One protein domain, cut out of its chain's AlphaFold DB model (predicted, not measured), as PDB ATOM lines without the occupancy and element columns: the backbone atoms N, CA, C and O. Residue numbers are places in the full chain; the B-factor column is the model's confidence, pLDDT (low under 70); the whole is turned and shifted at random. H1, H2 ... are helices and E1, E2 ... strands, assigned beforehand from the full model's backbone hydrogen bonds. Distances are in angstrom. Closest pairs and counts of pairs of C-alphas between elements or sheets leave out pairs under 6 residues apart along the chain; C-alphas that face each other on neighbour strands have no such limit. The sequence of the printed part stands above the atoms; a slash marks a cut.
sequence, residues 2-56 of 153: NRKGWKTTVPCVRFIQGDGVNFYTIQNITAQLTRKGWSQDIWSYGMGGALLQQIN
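What this domain is: This is residues 2 to 56 of the 153 residues of the protein "NAPRTase domain-containing protein" of Acidobacteria bacterium (UniProt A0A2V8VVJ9). One helix, H1, runs back alongside a tiny ribbon of two parallel strands, E1 and E2, in a loose, elongated piece. A stretch with no named element, residues 2 to 14, leads in at one end of the long axis, and the short helix H2 with the last residues makes the other end. The printed part has 55 residues, with two named strands and two named helices in the order E1, H1, E2, H2; the class is mixed, helices and strands, though helices hold 17 and strands 6 of the 55 printed residues, under half. The whole is loose, with a radius of gyration of the C-alphas of 13.0 A, and the C-alphas span 43 by 23 by 14 A.

How they stand to each other: After residues 2 to 14, strand E1, residues 15 to 17, is the parallel neighbour of strand E2, residues 43 to 45, at 24 degrees between their directions. The C-alphas of Phe 15 and Trp 43 face each other at 4.7 A, and those of Gln 17 and Tyr 45 at 5.0 A. N 44 and O 15 are within hydrogen-bond range at 3.0 A, and N 17 and O 44 at 3.1 A. Between the strands in the chain comes helix H1, residues 23 to 35. E1, H1 and E2 form a strand-helix-strand unit, two parallel neighbour strands with a helix between them in the chain, and its crossover is right-handed. The closest C-alphas of H1 and E2 are those of Ile 26 and Tyr 45, 7.5 A apart. Helix H2, residues 49 to 52, is apart from E1; it is apart from H1 only just, at 8.0 A. In H1, 8 of 9 O i to N i+4 pairs are within hydrogen-bond range; H2 is too short for such a pair, and its 1 O i to N i+3 pair is within range.

Where its parts are: E1 begins with C-alpha 15 at (45.301, -43.583, 2.917) and is 6.7 A long from first to last C-alpha. H1 runs 18.8 A from C-alpha 23 at (30.975, -52.921, -3.784) to C-alpha 35 at (45.070, -60.544, 6.076). E2, residues 43 to 45, is 7.1 A long. H2, residues 49 to 52, is 5.2 A long and ends with C-alpha 52 at (26.188, -42.906, -8.493).

The domain as a whole: The two C-alphas farthest apart, those of Arg 3 and Asn 56, are 42.8 A apart. The printed part, residues 2 to 56, has no cut. The links from E1 to H1 and from E2 to H2 are tight, the link from H1 to E2 is short, and no link is long. The mean pLDDT of the printed part is 95.8, and no printed residue is under 70.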
ATOM      1  N   ASN A   2      48.216 -51.115  17.120       93.69
ATOM      2  CA  ASN A   2      47.164 -50.677  18.052       93.69
ATOM      3  C   ASN A   2      46.952 -51.705  19.189       93.69
ATOM      4  O   ASN A   2      47.552 -52.779  19.176       93.69
ATOM      5  N   ARG A   3      46.073 -51.402  20.160       95.81
ATOM      6  CA  ARG A   3      45.770 -52.294  21.306       95.81
ATOM      7  C   ARG A   3      45.194 -53.658  20.903       95.81
ATOM      8  O   ARG A   3      45.279 -54.600  21.677       95.81
ATOM      9  N   LYS A   4      44.623 -53.762  19.700       94.62
ATOM     10  CA  LYS A   4      44.069 -54.997  19.127       94.62
ATOM     11  C   LYS A   4      45.105 -55.793  18.312       94.62
ATOM     12  O   LYS A   4      44.737 -56.770  17.675       94.62
ATOM     13  N   GLY A   5      46.375 -55.373  18.287       95.94
ATOM     14  CA  GLY A   5      47.442 -56.084  17.578       95.94
ATOM     15  C   GLY A   5      47.482 -55.845  16.066       95.94
ATOM     16  O   GLY A   5      48.074 -56.642  15.348       95.94
ATOM     17  N   TRP A   6      46.897 -54.753  15.565       97.38
ATOM     18  CA  TRP A   6      46.917 -54.410  14.137       97.38
ATOM     19  C   TRP A   6      47.975 -53.351  13.819       97.38
ATOM     20  O   TRP A   6      48.210 -52.419  14.598       97.38
ATOM     21  N   LYS A   7      48.602 -53.468  12.648       97.06
ATOM     22  CA  LYS A   7      49.500 -52.463  12.070       97.06
ATOM     23  C   LYS A   7      48.720 -51.182  11.805       97.06
ATOM     24  O   LYS A   7      47.580 -51.210  11.345       97.06
ATOM     25  N   THR A   8      49.361 -50.066  12.111       96.38
ATOM     26  CA  THR A   8      48.820 -48.719  11.947       96.38
ATOM     27  C   THR A   8      49.930 -47.798  11.449       96.38
ATOM     28  O   THR A   8      51.110 -48.141  11.561       96.38
ATOM     29  N   THR A   9      49.555 -46.661  10.881       95.19
ATOM     30  CA  THR A   9      50.460 -45.581  10.478       95.19
ATOM     31  C   THR A   9      50.790 -44.669  11.658       95.19
ATOM     32  O   THR A   9      50.237 -44.798  12.754       95.19
ATOM     33  N   VAL A  10      51.688 -43.705  11.434       95.12
ATOM     34  CA  VAL A  10      51.797 -42.554  12.336       95.12
ATOM     35  C   VAL A  10      50.456 -41.799  12.382       95.12
ATOM     36  O   VAL A  10      49.766 -41.732  11.359       95.12
ATOM     37  N   PRO A  11      50.055 -41.216  13.529       92.25
ATOM     38  CA  PRO A  11      48.697 -40.699  13.720       92.25
ATOM     39  C   PRO A  11      48.219 -39.684  12.675       92.25
ATOM     40  O   PRO A  11      47.028 -39.660  12.382       92.25
ATOM     41  N   CYS A  12      49.125 -38.909  12.077       95.31
ATOM     42  CA  CYS A  12      48.828 -37.882  11.076       95.31
ATOM     43  C   CYS A  12      48.761 -38.383   9.620       95.31
ATOM     44  O   CYS A  12      48.488 -37.585   8.730       95.31
ATOM     45  N   VAL A  13      49.000 -39.673   9.353       95.88
ATOM     46  CA  VAL A  13      49.013 -40.226   7.987       95.88
ATOM     47  C   VAL A  13      47.900 -41.254   7.818       95.88
ATOM     48  O   VAL A  13      47.742 -42.152   8.645       95.88
ATOM     49  N   ARG A  14      47.126 -41.135   6.738       96.00
ATOM     50  CA  ARG A  14      46.042 -42.046   6.339       96.00
ATOM     51  C   ARG A  14      46.070 -42.244   4.827       96.00
ATOM     52  O   ARG A  14      46.686 -41.452   4.119       96.00
ATOM     53  N   PHE A  15      45.398 -43.284   4.346       94.38
ATOM     54  CA  PHE A  15      45.301 -43.583   2.917       94.38
ATOM     55  C   PHE A  15      43.856 -43.518   2.435       94.38
ATOM     56  O   PHE A  15      42.931 -43.866   3.164       94.38
ATOM     57  N   ILE A  16      43.664 -43.129   1.182       97.06
ATOM     58  CA  ILE A  16      42.371 -43.216   0.511       97.06
ATOM     59  C   ILE A  16      42.562 -43.894  -0.842       97.06
ATOM     60  O   ILE A  16      43.396 -43.466  -1.636       97.06
ATOM     61  N   GLN A  17      41.799 -44.956  -1.104       96.69
ATOM     62  CA  GLN A  17      41.694 -45.532  -2.445       96.69
ATOM     63  C   GLN A  17      40.492 -44.892  -3.135       96.69
ATOM     64  O   GLN A  17      39.378 -44.999  -2.629       96.69
ATOM     65  N   GLY A  18      40.720 -44.222  -4.264       97.06
ATOM     66  CA  GLY A  18      39.665 -43.552  -5.039       97.06
ATOM     67  C   GLY A  18      39.396 -44.161  -6.415       97.06
ATOM     68  O   GLY A  18      38.359 -43.889  -7.013       97.06
ATOM     69  N   ASP A  19      40.317 -44.982  -6.922       96.62
ATOM     70  CA  ASP A  19      40.238 -45.551  -8.267       96.62
ATOM     71  C   ASP A  19      39.697 -46.990  -8.247       96.62
ATOM     72  O   ASP A  19      40.007 -47.767  -7.341       96.62
ATOM     73  N   GLY A  20      38.852 -47.348  -9.216       95.38
ATOM     74  CA  GLY A  20      38.266 -48.694  -9.316       95.38
ATOM     75  C   GLY A  20      37.438 -49.152  -8.100       95.38
ATOM     76  O   GLY A  20      37.191 -50.350  -7.932       95.38
ATOM     77  N   VAL A  21      37.018 -48.234  -7.224       97.50
ATOM     78  CA  VAL A  21      36.238 -48.555  -6.021       97.50
ATOM     79  C   VAL A  21      34.796 -48.881  -6.404       97.50
ATOM     80  O   VAL A  21      34.129 -48.086  -7.057       97.50
ATOM     81  N   ASN A  22      34.315 -50.047  -5.983       96.31
ATOM     82  CA  ASN A  22      32.929 -50.497  -6.068       96.31
ATOM     83  C   ASN A  22      32.630 -51.475  -4.913       96.31
ATOM     84  O   ASN A  22      33.516 -51.797  -4.118       96.31
ATOM     85  N   PHE A  23      31.393 -51.974  -4.828       93.94
ATOM     86  CA  PHE A  23      30.975 -52.921  -3.784       93.94
ATOM     87  C   PHE A  23      31.929 -54.124  -3.636       93.94
ATOM     88  O   PHE A  23      32.300 -54.492  -2.522       93.94
ATOM     89  N   TYR A  24      32.383 -54.699  -4.751       95.62
ATOM     90  CA  TYR A  24      33.244 -55.882  -4.760       95.62
ATOM     91  C   TYR A  24      34.704 -55.556  -4.427       95.62
ATOM     92  O   TYR A  24      35.349 -56.279  -3.663       95.62
ATOM     93  N   THR A  25      35.251 -54.463  -4.969       97.06
ATOM     94  CA  THR A  25      36.653 -54.098  -4.720       97.06
ATOM     95  C   THR A  25      36.874 -53.615  -3.291       97.06
ATOM     96  O   THR A  25      37.907 -53.949  -2.716       97.06
ATOM     97  N   ILE A  26      35.888 -52.957  -2.662       97.00
ATOM     98  CA  ILE A  26      35.921 -52.634  -1.224       97.00
ATOM     99  C   ILE A  26      36.094 -53.907  -0.389       97.00
ATOM    100  O   ILE A  26      36.958 -53.951   0.489       97.00
ATOM    101  N   GLN A  27      35.309 -54.955  -0.663       96.25
ATOM    102  CA  GLN A  27      35.403 -56.224   0.065       96.25
ATOM    103  C   GLN A  27      36.775 -56.879  -0.124       96.25
ATOM    104  O   GLN A  27      37.405 -57.285   0.853       96.25
ATOM    105  N   ASN A  28      37.266 -56.935  -1.367       97.12
ATOM    106  CA  ASN A  28      38.559 -57.541  -1.669       97.12
ATOM    107  C   ASN A  28      39.719 -56.778  -1.008       97.12
ATOM    108  O   ASN A  28      40.516 -57.379  -0.293       97.12
ATOM    109  N   ILE A  29      39.795 -55.454  -1.184       96.56
ATOM    110  CA  ILE A  29      40.863 -54.627  -0.598       96.56
ATOM    111  C   ILE A  29      40.849 -54.750   0.927       96.56
ATOM    112  O   ILE A  29      41.892 -55.019   1.527       96.56
ATOM    113  N   THR A  30      39.668 -54.643   1.546       96.25
ATOM    114  CA  THR A  30      39.514 -54.794   2.999       96.25
ATOM    115  C   THR A  30      40.016 -56.163   3.456       96.25
ATOM    116  O   THR A  30      40.833 -56.240   4.369       96.25
ATOM    117  N   ALA A  31      39.620 -57.252   2.789       96.88
ATOM    118  CA  ALA A  31      40.071 -58.597   3.141       96.88
ATOM    119  C   ALA A  31      41.595 -58.769   3.004       96.88
ATOM    120  O   ALA A  31      42.227 -59.376   3.871       96.88
ATOM    121  N   GLN A  32      42.207 -58.228   1.947       97.12
ATOM    122  CA  GLN A  32      43.651 -58.336   1.715       97.12
ATOM    123  C   GLN A  32      44.469 -57.540   2.740       97.12
ATOM    124  O   GLN A  32      45.466 -58.047   3.260       97.12
ATOM    125  N   LEU A  33      44.057 -56.312   3.065       96.06
ATOM    126  CA  LEU A  33      44.736 -55.484   4.066       96.06
ATOM    127  C   LEU A  33      44.602 -56.076   5.471       96.06
ATOM    128  O   LEU A  33      45.601 -56.174   6.188       96.06
ATOM    129  N   THR A  34      43.410 -56.571   5.813       95.69
ATOM    130  CA  THR A  34      43.167 -57.302   7.060       95.69
ATOM    131  C   THR A  34      44.044 -58.559   7.139       95.69
ATOM    132  O   THR A  34      44.741 -58.757   8.126       95.69
ATOM    133  N   ARG A  35      44.154 -59.377   6.083       97.25
ATOM    134  CA  ARG A  35      45.070 -60.544   6.076       97.25
ATOM    135  C   ARG A  35      46.540 -60.175   6.284       97.25
ATOM    136  O   ARG A  35      47.299 -60.957   6.845       97.25
ATOM    137  N   LYS A  36      46.949 -58.977   5.864       96.88
ATOM    138  CA  LYS A  36      48.305 -58.442   6.089       96.88
ATOM    139  C   LYS A  36      48.498 -57.818   7.480       96.88
ATOM    140  O   LYS A  36      49.605 -57.358   7.799       96.88
ATOM    141  N   GLY A  37      47.451 -57.826   8.304       97.12
ATOM    142  CA  GLY A  37      47.446 -57.338   9.677       97.12
ATOM    143  C   GLY A  37      47.282 -55.828   9.795       97.12
ATOM    144  O   GLY A  37      47.687 -55.281  10.814       97.12
ATOM    145  N   TRP A  38      46.742 -55.132   8.789       97.50
ATOM    146  CA  TRP A  38      46.481 -53.689   8.865       97.50
ATOM    147  C   TRP A  38      45.117 -53.371   9.484       97.50
ATOM    148  O   TRP A  38      44.135 -54.060   9.230       97.50
ATOM    149  N   SER A  39      45.063 -52.310  10.291       96.00
ATOM    150  CA  SER A  39      43.836 -51.799  10.914       96.00
ATOM    151  C   SER A  39      43.010 -50.973   9.928       96.00
ATOM    152  O   SER A  39      43.559 -50.082   9.298       96.00
ATOM    153  N   GLN A  40      41.695 -51.186   9.842       94.38
ATOM    154  CA  GLN A  40      40.828 -50.391   8.958       94.38
ATOM    155  C   GLN A  40      40.772 -48.894   9.318       94.38
ATOM    156  O   GLN A  40      40.511 -48.067   8.452       94.38
ATOM    157  N   ASP A  41      41.124 -48.525  10.552       91.88
ATOM    158  CA  ASP A  41      41.143 -47.141  11.048       91.88
ATOM    159  C   ASP A  41      42.118 -46.224  10.277       91.88
ATOM    160  O   ASP A  41      42.125 -45.002  10.482       91.88
ATOM    161  N   ILE A  42      42.990 -46.798   9.429       96.06
ATOM    162  CA  ILE A  42      44.004 -46.046   8.683       96.06
ATOM    163  C   ILE A  42      43.653 -45.751   7.221       96.06
ATOM    164  O   ILE A  42      44.425 -45.045   6.561       96.06
ATOM    165  N   TRP A  43      42.536 -46.274   6.702       95.19
ATOM    166  CA  TRP A  43      42.149 -46.043   5.312       95.19
ATOM    167  C   TRP A  43      40.660 -45.767   5.111       95.19
ATOM    168  O   TRP A  43      39.807 -46.159   5.902       95.19
ATOM    169  N   SER A  44      40.351 -45.115   3.994       96.50
ATOM    170  CA  SER A  44      38.990 -44.880   3.516       96.50
ATOM    171  C   SER A  44      38.880 -45.145   2.012       96.50
ATOM    172  O   SER A  44      39.878 -45.337   1.314       96.50
ATOM    173  N   TYR A  45      37.648 -45.152   1.506       97.56
ATOM    174  CA  TYR A  45      37.356 -45.349   0.089       97.56
ATOM    175  C   TYR A  45      36.638 -44.123  -0.476       97.56
ATOM    176  O   TYR A  45      35.675 -43.642   0.119       97.56
ATOM    177  N   GLY A  46      37.096 -43.629  -1.623       97.38
ATOM    178  CA  GLY A  46      36.362 -42.679  -2.454       97.38
ATOM    179  C   GLY A  46      35.686 -43.432  -3.594       97.38
ATOM    180  O   GLY A  46      36.364 -44.119  -4.349       97.38
ATOM    181  N   MET A  47      34.363 -43.326  -3.727       97.06
ATOM    182  CA  MET A  47      33.609 -44.028  -4.770       97.06
ATOM    183  C   MET A  47      32.838 -43.029  -5.635       97.06
ATOM    184  O   MET A  47      31.955 -42.334  -5.142       97.06
ATOM    185  N   GLY A  48      33.195 -42.958  -6.918       96.25
ATOM    186  CA  GLY A  48      32.560 -42.082  -7.907       96.25
ATOM    187  C   GLY A  48      31.465 -42.799  -8.700       96.25
ATOM    188  O   GLY A  48      30.411 -43.139  -8.167       96.25
ATOM    189  N   GLY A  49      31.720 -43.061  -9.987       94.94
ATOM    190  CA  GLY A  49      30.726 -43.624 -10.914       94.94
ATOM    191  C   GLY A  49      30.099 -44.948 -10.461       94.94
ATOM    192  O   GLY A  49      28.909 -45.160 -10.665       94.94
ATOM    193  N   ALA A  50      30.838 -45.815  -9.765       95.00
ATOM    194  CA  ALA A  50      30.262 -47.048  -9.224       95.00
ATOM    195  C   ALA A  50      29.187 -46.809  -8.144       95.00
ATOM    196  O   ALA A  50      28.273 -47.617  -8.015       95.00
ATOM    197  N   LEU A  51      29.269 -45.697  -7.398       95.44
ATOM    198  CA  LEU A  51      28.272 -45.318  -6.390       95.44
ATOM    199  C   LEU A  51      27.035 -44.682  -7.022       95.44
ATOM    200  O   LEU A  51      25.921 -44.955  -6.588       95.44
ATOM    201  N   LEU A  52      27.235 -43.816  -8.018       95.12
ATOM    202  CA  LEU A  52      26.188 -42.906  -8.493       95.12
ATOM    203  C   LEU A  52      25.659 -43.216  -9.904       95.12
ATOM    204  O   LEU A  52      24.613 -42.694 -10.271       95.12
ATOM    205  N   GLN A  53      26.361 -44.022 -10.709       95.00
ATOM    206  CA  GLN A  53      26.073 -44.203 -12.146       95.00
ATOM    207  C   GLN A  53      25.988 -45.667 -12.594       95.00
ATOM    208  O   GLN A  53      25.279 -45.966 -13.548       95.00
ATOM    209  N   GLN A  54      26.682 -46.598 -11.929       92.25
ATOM    210  CA  GLN A  54      26.646 -48.031 -12.280       92.25
ATOM    211  C   GLN A  54      25.460 -48.786 -11.654       92.25
ATOM    212  O   GLN A  54      25.397 -50.014 -11.708       92.25
ATOM    213  N   ILE A  55      24.510 -48.059 -11.069       92.75
ATOM    214  CA  ILE A  55      23.225 -48.583 -10.611       92.75
ATOM    215  C   ILE A  55      22.142 -48.233 -11.631       92.75
ATOM    216  O   ILE A  55      22.198 -47.196 -12.287       92.75
ATOM    217  N   ASN A  56      21.139 -49.093 -11.768       94.31
ATOM    218  CA  ASN A  56      20.000 -48.837 -12.640       94.31
ATOM    219  C   ASN A  56      18.687 -49.241 -11.957       94.31
ATOM    220  O   ASN A  56      18.672 -49.828 -10.874       94.31
TER     221      ASN A  56